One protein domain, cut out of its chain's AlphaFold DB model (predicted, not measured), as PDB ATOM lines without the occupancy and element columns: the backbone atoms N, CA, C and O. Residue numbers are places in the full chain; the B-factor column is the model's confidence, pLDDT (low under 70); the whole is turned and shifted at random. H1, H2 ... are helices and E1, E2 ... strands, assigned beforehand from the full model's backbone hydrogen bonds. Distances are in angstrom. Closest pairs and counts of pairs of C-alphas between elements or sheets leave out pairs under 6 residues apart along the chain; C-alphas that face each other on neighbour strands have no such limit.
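AT A GLANCE: This is residues 115 to 190 of the 216 residues of the protein "Transferase family hexapeptide repeat protein" of Gemmobacter caeni (UniProt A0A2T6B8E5). A three-stranded antiparallel sheet sits between H1 on one face and H3 on the other, with short H2 beside E3. The sheet E1-E2-E3 is a meander, each strand the antiparallel neighbour of the one before. The printed part has 76 residues, three strands then three helices, class mixed. It is compact, radius of gyration of the C-alphas 11.6 A, spanning 34 by 26 by 24 A.

IN THESE COORDINATES: Find C-alpha 115 at (37.246, -2.157, 12.858), where E1 (115 to 118) begins; E2 is 121 to 126, 16.5 A, and E3 129 to 134, 16.1 A. H1 is 140 to 153, 19.8 A; H2 157 to 162; H3 173 to 188, 22.3 A, ending at (46.144, 14.474, 27.846).

HOW THE PARTS SIT: Look at N 116 and O 123, 2.8 A, for E1-E2, and N 124 and O 131, 2.8 A, for E2-E3. H1's height over the sheet is 9.7 A, H3's 6.9 A. H2, at the sheet's level, touches H3 at Pro 161 and Arg 183, their closest C-alphas, 5.1 A. H2 has 0 of 2 O i to N i+4 pairs within hydrogen-bond range and 2 of 3 O i to N i+3; H1 and H3 have every O i to N i+4 pair.

THE WHOLE: You will find no cut and no long link; pLDDT is under 70 at 136 to 145 and 153 to 156.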
ATOM      1  N   THR A 115      36.559  -3.386  13.252       85.50
ATOM      2  CA  THR A 115      37.246  -2.157  12.858       85.50
ATOM      3  C   THR A 115      36.852  -1.798  11.430       85.50
ATOM      4  O   THR A 115      36.948  -2.619  10.519       85.50
ATOM      5  N   THR A 116      36.408  -0.560  11.230       87.44
ATOM      6  CA  THR A 116      36.139   0.028   9.916       87.44
ATOM      7  C   THR A 116      37.127   1.158   9.675       87.44
ATOM      8  O   THR A 116      37.123   2.143  10.412       87.44
ATOM      9  N   ILE A 117      37.940   1.048   8.627       86.44
ATOM     10  CA  ILE A 117      38.900   2.091   8.256       86.44
ATOM     11  C   ILE A 117      38.186   3.231   7.520       86.44
ATOM     12  O   ILE A 117      37.446   3.013   6.559       86.44
ATOM     13  N   LEU A 118      38.413   4.451   7.995       85.88
ATOM     14  CA  LEU A 118      37.911   5.715   7.463       85.88
ATOM     15  C   LEU A 118      39.087   6.561   6.966       85.88
ATOM     16  O   LEU A 118      40.246   6.274   7.260       85.88
ATOM     17  N   ARG A 119      38.812   7.656   6.248       84.31
ATOM     18  CA  ARG A 119      39.892   8.507   5.717       84.31
ATOM     19  C   ARG A 119      40.748   9.143   6.812       84.31
ATOM     20  O   ARG A 119      41.932   9.366   6.597       84.31
ATOM     21  N   GLY A 120      40.142   9.462   7.954       81.50
ATOM     22  CA  GLY A 120      40.808  10.126   9.079       81.50
ATOM     23  C   GLY A 120      41.217   9.208  10.235       81.50
ATOM     24  O   GLY A 120      41.692   9.713  11.256       81.50
ATOM     25  N   GLY A 121      40.997   7.892  10.124       88.19
ATOM     26  CA  GLY A 121      41.253   6.949  11.212       88.19
ATOM     27  C   GLY A 121      40.411   5.681  11.131       88.19
ATOM     28  O   GLY A 121      40.123   5.191  10.047       88.19
ATOM     29  N   ALA A 122      39.980   5.160  12.275       89.50
ATOM     30  CA  ALA A 122      39.162   3.959  12.363       89.50
ATOM     31  C   ALA A 122      37.915   4.168  13.220       89.50
ATOM     32  O   ALA A 122      37.912   4.921  14.193       89.50
ATOM     33  N   PHE A 123      36.854   3.449  12.878       90.25
ATOM     34  CA  PHE A 123      35.702   3.245  13.737       90.25
ATOM     35  C   PHE A 123      35.743   1.823  14.296       90.25
ATOM     36  O   PHE A 123      35.704   0.857  13.540       90.25
ATOM     37  N   ILE A 124      35.805   1.706  15.614       88.81
ATOM     38  CA  ILE A 124      35.878   0.445  16.344       88.81
ATOM     39  C   ILE A 124      34.545   0.222  17.046       88.81
ATOM     40  O   ILE A 124      34.056   1.108  17.744       88.81
ATOM     41  N   SER A 125      33.965  -0.963  16.898       87.94
ATOM     42  CA  SER A 125      32.750  -1.375  17.600       87.94
ATOM     43  C   SER A 125      32.976  -2.711  18.283       87.94
ATOM     44  O   SER A 125      33.285  -3.700  17.622       87.94
ATOM     45  N   GLY A 126      32.774  -2.757  19.593       85.94
ATOM     46  CA  GLY A 126      32.900  -3.967  20.392       85.94
ATOM     47  C   GLY A 126      31.979  -3.942  21.613       85.94
ATOM     48  O   GLY A 126      31.224  -2.985  21.805       85.94
ATOM     49  N   PRO A 127      32.047  -4.977  22.459       79.38
ATOM     50  CA  PRO A 127      31.196  -5.098  23.645       79.38
ATOM     51  C   PRO A 127      31.468  -3.983  24.682       79.38
ATOM     52  O   PRO A 127      30.569  -3.520  25.371       79.38
ATOM     53  N   PHE A 128      32.683  -3.424  24.687       78.62
ATOM     54  CA  PHE A 128      33.097  -2.291  25.527       78.62
ATOM     55  C   PHE A 128      32.665  -0.904  25.001       78.62
ATOM     56  O   PHE A 128      32.880   0.115  25.674       78.62
ATOM     57  N   GLY A 129      32.053  -0.842  23.814       85.38
ATOM     58  CA  GLY A 129      31.519   0.381  23.225       85.38
ATOM     59  C   GLY A 129      31.939   0.613  21.778       85.38
ATOM     60  O   GLY A 129      32.437  -0.272  21.080       85.38
ATOM     61  N   LYS A 130      31.711   1.846  21.328       90.38
ATOM     62  CA  LYS A 130      31.973   2.301  19.965       90.38
ATOM     63  C   LYS A 130      32.875   3.525  20.000       90.38
ATOM     64  O   LYS A 130      32.614   4.472  20.747       90.38
ATOM     65  N   PHE A 131      33.921   3.519  19.185       90.38
ATOM     66  CA  PHE A 131      34.999   4.495  19.258       90.38
ATOM     67  C   PHE A 131      35.416   4.946  17.869       90.38
ATOM     68  O   PHE A 131      35.597   4.134  16.970       90.38
ATOM     69  N   LEU A 132      35.593   6.251  17.711       91.38
ATOM     70  CA  LEU A 132      36.162   6.860  16.524       91.38
ATOM     71  C   LEU A 132      37.602   7.240  16.855       91.38
ATOM     72  O   LEU A 132      37.839   8.235  17.533       91.38
ATOM     73  N   VAL A 133      38.550   6.417  16.428       89.31
ATOM     74  CA  VAL A 133      39.972   6.554  16.740       89.31
ATOM     75  C   VAL A 133      40.662   7.279  15.585       89.31
ATOM     76  O   VAL A 133      40.728   6.729  14.488       89.31
ATOM     77  N   PRO A 134      41.170   8.508  15.779       87.38
ATOM     78  CA  PRO A 134      42.008   9.156  14.780       87.38
ATOM     79  C   PRO A 134      43.319   8.378  14.668       87.38
ATOM     80  O   PRO A 134      43.970   8.147  15.686       87.38
ATOM     81  N   LEU A 135      43.710   8.005  13.453       80.12
ATOM     82  CA  LEU A 135      44.981   7.328  13.192       80.12
ATOM     83  C   LEU A 135      45.862   8.265  12.370       80.12
ATOM     84  O   LEU A 135      45.375   8.960  11.476       80.12
ATOM     85  N   GLU A 136      47.143   8.335  12.715       67.38
ATOM     86  CA  GLU A 136      48.154   8.931  11.838       67.38
ATOM     87  C   GLU A 136      48.648   7.856  10.853       67.38
ATOM     88  O   GLU A 136      48.393   6.679  11.086       67.38
ATOM     89  N   GLU A 137      49.315   8.244   9.757       57.53
ATOM     90  CA  GLU A 137      49.675   7.406   8.580       57.53
ATOM     91  C   GLU A 137      50.408   6.067   8.860       57.53
ATOM     92  O   GLU A 137      50.652   5.294   7.935       57.53
ATOM     93  N   SER A 138      50.765   5.778  10.110       58.66
ATOM     94  CA  SER A 138      51.163   4.453  10.606       58.66
ATOM     95  C   SER A 138      50.114   3.357  10.357       58.66
ATOM     96  O   SER A 138      48.940   3.659  10.158       58.66
ATOM     97  N   ASP A 139      50.548   2.088  10.412       63.38
ATOM     98  CA  ASP A 139      49.686   0.917  10.201       63.38
ATOM     99  C   ASP A 139      48.455   0.967  11.130       63.38
ATOM    100  O   ASP A 139      48.595   0.869  12.357       63.38
ATOM    101  N   PRO A 140      47.252   1.188  10.571       62.56
ATOM    102  CA  PRO A 140      46.063   1.417  11.364       62.56
ATOM    103  C   PRO A 140      45.620   0.169  12.132       62.56
ATOM    104  O   PRO A 140      45.059   0.310  13.216       62.56
ATOM    105  N   ASP A 141      45.893  -1.033  11.622       62.41
ATOM    106  CA  ASP A 141      45.381  -2.270  12.214       62.41
ATOM    107  C   ASP A 141      46.121  -2.589  13.525       62.41
ATOM    108  O   ASP A 141      45.487  -2.731  14.572       62.41
ATOM    109  N   GLU A 142      47.461  -2.568  13.516       58.97
ATOM    110  CA  GLU A 142      48.295  -2.851  14.701       58.97
ATOM    111  C   GLU A 142      48.047  -1.854  15.847       58.97
ATOM    112  O   GLU A 142      47.965  -2.235  17.019       58.97
ATOM    113  N   LEU A 143      47.864  -0.570  15.518       63.47
ATOM    114  CA  LEU A 143      47.560   0.462  16.510       63.47
ATOM    115  C   LEU A 143      46.168   0.292  17.113       63.47
ATOM    116  O   LEU A 143      46.004   0.471  18.321       63.47
ATOM    117  N   THR A 144      45.166  -0.057  16.303       67.19
ATOM    118  CA  THR A 144      43.812  -0.277  16.823       67.19
ATOM    119  C   THR A 144      43.754  -1.496  17.731       67.19
ATOM    120  O   THR A 144      43.177  -1.395  18.813       67.19
ATOM    121  N   ASP A 145      44.417  -2.590  17.358       69.00
ATOM    122  CA  ASP A 145      44.464  -3.815  18.153       69.00
ATOM    123  C   ASP A 145      45.139  -3.578  19.506       69.00
ATOM    124  O   ASP A 145      44.571  -3.938  20.539       69.00
ATOM    125  N   GLN A 146      46.293  -2.900  19.532       70.19
ATOM    126  CA  GLN A 146      46.980  -2.576  20.785       70.19
ATOM    127  C   GLN A 146      46.154  -1.622  21.659       70.19
ATOM    128  O   GLN A 146      46.020  -1.848  22.860       70.19
ATOM    129  N   MET A 147      45.553  -0.579  21.074       70.00
ATOM    130  CA  MET A 147      44.711   0.367  21.818       70.00
ATOM    131  C   MET A 147      43.463  -0.303  22.401       70.00
ATOM    132  O   MET A 147      43.050   0.017  23.520       70.00
ATOM    133  N   VAL A 148      42.847  -1.222  21.653       73.94
ATOM    134  CA  VAL A 148      41.709  -2.003  22.136       73.94
ATOM    135  C   VAL A 148      42.144  -2.951  23.238       73.94
ATOM    136  O   VAL A 148      41.473  -3.007  24.271       73.94
ATOM    137  N   ASP A 149      43.250  -3.671  23.057       73.62
ATOM    138  CA  ASP A 149      43.738  -4.581  24.085       73.62
ATOM    139  C   ASP A 149      44.086  -3.816  25.363       73.62
ATOM    140  O   ASP A 149      43.615  -4.222  26.419       73.62
ATOM    141  N   ASP A 150      44.747  -2.659  25.292       71.69
ATOM    142  CA  ASP A 150      45.021  -1.803  26.455       71.69
ATOM    143  C   ASP A 150      43.737  -1.307  27.138       71.69
ATOM    144  O   ASP A 150      43.647  -1.259  28.370       71.69
ATOM    145  N   HIS A 151      42.710  -0.952  26.363       73.38
ATOM    146  CA  HIS A 151      41.426  -0.513  26.909       73.38
ATOM    147  C   HIS A 151      40.646  -1.650  27.578       73.38
ATOM    148  O   HIS A 151      39.996  -1.447  28.611       73.38
ATOM    149  N   GLN A 152      40.720  -2.855  27.010       70.69
ATOM    150  CA  GLN A 152      40.117  -4.057  27.572       70.69
ATOM    151  C   GLN A 152      40.922  -4.600  28.773       70.69
ATOM    152  O   GLN A 152      40.307  -5.116  29.701       70.69
ATOM    153  N   TRP A 153      42.263  -4.482  28.793       67.94
ATOM    154  CA  TRP A 153      43.148  -5.019  29.846       67.94
ATOM    155  C   TRP A 153      43.362  -4.058  31.012       67.94
ATOM    156  O   TRP A 153      43.222  -4.443  32.170       67.94
ATOM    157  N   GLY A 154      43.716  -2.806  30.724       61.59
ATOM    158  CA  GLY A 154      44.203  -1.847  31.718       61.59
ATOM    159  C   GLY A 154      43.122  -0.981  32.354       61.59
ATOM    160  O   GLY A 154      43.462  -0.070  33.104       61.59
ATOM    161  N   ARG A 155      41.836  -1.190  32.011       62.31
ATOM    162  CA  ARG A 155      40.756  -0.211  32.266       62.31
ATOM    163  C   ARG A 155      41.178   1.212  31.859       62.31
ATOM    164  O   ARG A 155      40.825   2.189  32.515       62.31
ATOM    165  N   SER A 156      41.969   1.320  30.791       67.81
ATOM    166  CA  SER A 156      42.465   2.607  30.321       67.81
ATOM    167  C   SER A 156      41.286   3.468  29.893       67.81
ATOM    168  O   SER A 156      40.470   3.039  29.083       67.81
ATOM    169  N   ASP A 157      41.198   4.698  30.382       71.44
ATOM    170  CA  ASP A 157      40.203   5.663  29.917       71.44
ATOM    171  C   ASP A 157      40.605   6.304  28.571       71.44
ATOM    172  O   ASP A 157      39.903   7.174  28.065       71.44
ATOM    173  N   ALA A 158      41.696   5.847  27.941       71.19
ATOM    174  CA  ALA A 158      42.236   6.421  26.707       71.19
ATOM    175  C   ALA A 158      41.275   6.367  25.505       71.19
ATOM    176  O   ALA A 158      41.360   7.223  24.620       71.19
ATOM    177  N   LEU A 159      40.352   5.396  25.458       81.69
ATOM    178  CA  LEU A 159      39.318   5.358  24.417       81.69
ATOM    179  C   LEU A 159      38.087   6.200  24.761       81.69
ATOM    180  O   LEU A 159      37.319   6.521  23.859       81.69
ATOM    181  N   GLU A 160      37.902   6.632  26.009       84.62
ATOM    182  CA  GLU A 160      36.719   7.412  26.396       84.62
ATOM    183  C   GLU A 160      36.583   8.735  25.615       84.62
ATOM    184  O   GLU A 160      35.491   9.019  25.119       84.62
ATOM    185  N   PRO A 161      37.660   9.503  25.351       86.62
ATOM    186  CA  PRO A 161      37.603  10.662  24.454       86.62
ATOM    187  C   PRO A 161      37.174  10.334  23.016       86.62
ATOM    188  O   PRO A 161      36.666  11.203  22.304       86.62
ATOM    189  N   CYS A 162      37.391   9.089  22.585       88.19
ATOM    190  CA  CYS A 162      37.060   8.590  21.253       88.19
ATOM    191  C   CYS A 162      35.628   8.040  21.174       88.19
ATOM    192  O   CYS A 162      35.180   7.681  20.087       88.19
ATOM    193  N   ARG A 163      34.898   7.953  22.296       89.62
ATOM    194  CA  ARG A 163      33.565   7.346  22.348       89.62
ATOM    195  C   ARG A 163      32.583   8.068  21.418       89.62
ATOM    196  O   ARG A 163      32.507   9.301  21.380       89.62
ATOM    197  N   CYS A 164      31.833   7.284  20.649       88.69
ATOM    198  CA  CYS A 164      30.841   7.767  19.692       88.69
ATOM    199  C   CYS A 164      29.668   6.781  19.569       88.69
ATOM    200  O   CYS A 164      29.805   5.601  19.862       88.69
ATOM    201  N   PHE A 165      28.494   7.244  19.138       83.81
ATOM    202  CA  PHE A 165      27.287   6.402  19.102       83.81
ATOM    203  C   PHE A 165      27.168   5.548  17.830       83.81
ATOM    204  O   PHE A 165      26.642   4.427  17.832       83.81
ATOM    205  N   ARG A 166      27.641   6.105  16.715       87.81
ATOM    206  CA  ARG A 166      27.557   5.530  15.375       87.81
ATOM    207  C   ARG A 166      28.759   5.973  14.545       87.81
ATOM    208  O   ARG A 166      29.332   7.022  14.854       87.81
ATOM    209  N   PRO A 167      29.095   5.245  13.473       86.19
ATOM    210  CA  PRO A 167      30.063   5.744  12.511       86.19
ATOM    211  C   PRO A 167      29.560   7.061  11.877       86.19
ATOM    212  O   PRO A 167      28.349   7.206  11.632       86.19
ATOM    213  N   PRO A 168      30.454   8.038  11.641       88.69
ATOM    214  CA  PRO A 168      30.121   9.257  10.912       88.69
ATOM    215  C   PRO A 168      29.822   8.943   9.440       88.69
ATOM    216  O   PRO A 168      30.332   7.973   8.880       88.69
ATOM    217  N   ARG A 169      28.987   9.768   8.807       90.25
ATOM    218  CA  ARG A 169      28.844   9.769   7.343       90.25
ATOM    219  C   ARG A 169      30.065  10.440   6.696       90.25
ATOM    220  O   ARG A 169      30.724  11.223   7.381       90.25
ATOM    221  N   PRO A 170      30.343  10.223   5.397       89.38
ATOM    222  CA  PRO A 170      31.509  10.811   4.731       89.38
ATOM    223  C   PRO A 170      31.629  12.336   4.891       89.38
ATOM    224  O   PRO A 170      32.724  12.862   5.064       89.38
ATOM    225  N   GLU A 171      30.506  13.056   4.878       91.75
ATOM    226  CA  GLU A 171      30.449  14.507   5.080       91.75
ATOM    227  C   GLU A 171      30.654  14.950   6.543       91.75
ATOM    228  O   GLU A 171      30.979  16.107   6.804       91.75
ATOM    229  N   GLU A 172      30.488  14.034   7.500       92.19
ATOM    230  CA  GLU A 172      30.618  14.262   8.944       92.19
ATOM    231  C   GLU A 172      31.996  13.842   9.490       92.19
ATOM    232  O   GLU A 172      32.324  14.193  10.624       92.19
ATOM    233  N   GLU A 173      32.799  13.099   8.714       89.81
ATOM    234  CA  GLU A 173      34.070  12.510   9.165       89.81
ATOM    235  C   GLU A 173      35.033  13.559   9.728       89.81
ATOM    236  O   GLU A 173      35.469  13.454  10.874       89.81
ATOM    237  N   GLU A 174      35.341  14.598   8.953       89.81
ATOM    238  CA  GLU A 174      36.322  15.615   9.345       89.81
ATOM    239  C   GLU A 174      35.892  16.395  10.613       89.81
ATOM    240  O   GLU A 174      36.688  16.495  11.556       89.81
ATOM    241  N   PRO A 175      34.640  16.891  10.729       92.88
ATOM    242  CA  PRO A 175      34.130  17.438  11.988       92.88
ATOM    243  C   PRO A 175      34.207  16.459  13.168       92.88
ATOM    244  O   PRO A 175      34.582  16.866  14.272       92.88
ATOM    245  N   ALA A 176      33.881  15.182  12.953       91.38
ATOM    246  CA  ALA A 176      33.881  14.169  14.005       91.38
ATOM    247  C   ALA A 176      35.300  13.880  14.520       91.38
ATOM    248  O   ALA A 176      35.537  13.916  15.730       91.38
ATOM    249  N   PHE A 177      36.272  13.690  13.624       91.75
ATOM    250  CA  PHE A 177      37.674  13.505  14.007       91.75
ATOM    251  C   PHE A 177      38.255  14.747  14.686       91.75
ATOM    252  O   PHE A 177      39.001  14.624  15.661       91.75
ATOM    253  N   ARG A 178      37.875  15.954  14.249       90.50
ATOM    254  CA  ARG A 178      38.258  17.198  14.932       90.50
ATOM    255  C   ARG A 178      37.731  17.242  16.364       90.50
ATOM    256  O   ARG A 178      38.477  17.611  17.271       90.50
ATOM    257  N   ALA A 179      36.476  16.850  16.580       91.25
ATOM    258  CA  ALA A 179      35.894  16.781  17.915       91.25
ATOM    259  C   ALA A 179      36.642  15.770  18.798       91.25
ATOM    260  O   ALA A 179      37.035  16.119  19.910       91.25
ATOM    261  N   VAL A 180      36.926  14.564  18.290       90.81
ATOM    262  CA  VAL A 180      37.693  13.553  19.039       90.81
ATOM    263  C   VAL A 180      39.093  14.052  19.394       90.81
ATOM    264  O   VAL A 180      39.495  13.948  20.551       90.81
ATOM    265  N   ARG A 181      39.825  14.666  18.457       88.38
ATOM    266  CA  ARG A 181      41.159  15.226  18.737       88.38
ATOM    267  C   ARG A 181      41.115  16.300  19.830       88.38
ATOM    268  O   ARG A 181      41.998  16.335  20.687       88.38
ATOM    269  N   SER A 182      40.078  17.139  19.854       88.94
ATOM    270  CA  SER A 182      39.866  18.111  20.938       88.94
ATOM    271  C   SER A 182      39.647  17.427  22.291       88.94
ATOM    272  O   SER A 182      40.254  17.831  23.282       88.94
ATOM    273  N   ARG A 183      38.850  16.352  22.338       90.12
ATOM    274  CA  ARG A 183      38.625  15.552  23.555       90.12
ATOM    275  C   ARG A 183      39.905  14.856  24.024       90.12
ATOM    276  O   ARG A 183      40.254  14.945  25.197       90.12
ATOM    277  N   GLN A 184      40.660  14.244  23.110       85.62
ATOM    278  CA  GLN A 184      41.961  13.635  23.407       85.62
ATOM    279  C   GLN A 184      42.958  14.666  23.949       85.62
ATOM    280  O   GLN A 184      43.714  14.371  24.872       85.62
ATOM    281  N   LYS A 185      42.949  15.900  23.424       86.75
ATOM    282  CA  LYS A 185      43.770  16.994  23.958       86.75
ATOM    283  C   LYS A 185      43.382  17.337  25.398       86.75
ATOM    284  O   LYS A 185      44.272  17.487  26.228       86.75
ATOM    285  N   LEU A 186      42.088  17.431  25.704       86.44
ATOM    286  CA  LEU A 186      41.615  17.648  27.078       86.44
ATOM    287  C   LEU A 186      42.031  16.500  28.008       86.44
ATOM    288  O   LEU A 186      42.495  16.757  29.116       86.44
ATOM    289  N   HIS A 187      41.932  15.254  27.541       83.31
ATOM    290  CA  HIS A 187      42.338  14.060  28.291       83.31
ATOM    291  C   HIS A 187      43.828  14.050  28.621       83.31
ATOM    292  O   HIS A 187      44.189  13.932  29.789       83.31
ATOM    293  N   ARG A 188      44.691  14.334  27.637       81.25
ATOM    294  CA  ARG A 188      46.144  14.474  27.846       81.25
ATOM    295  C   ARG A 188      46.512  15.602  28.812       81.25
ATOM    296  O   ARG A 188      47.542  15.525  29.469       81.25
ATOM    297  N   LEU A 189      45.689  16.649  28.895       86.56
ATOM    298  CA  LEU A 189      45.866  17.761  29.834       86.56
ATOM    299  C   LEU A 189      45.264  17.482  31.225       86.56
ATOM    300  O   LEU A 189      45.345  18.345  32.094       86.56
ATOM    301  N   GLY A 190      44.644  16.317  31.443       83.25
ATOM    302  CA  GLY A 190      43.961  15.983  32.697       83.25
ATOM    303  C   GLY A 190      42.663  16.765  32.935       83.25
ATOM    304  O   GLY A 190      42.145  16.765  34.046       83.25
TER     305      GLY A 190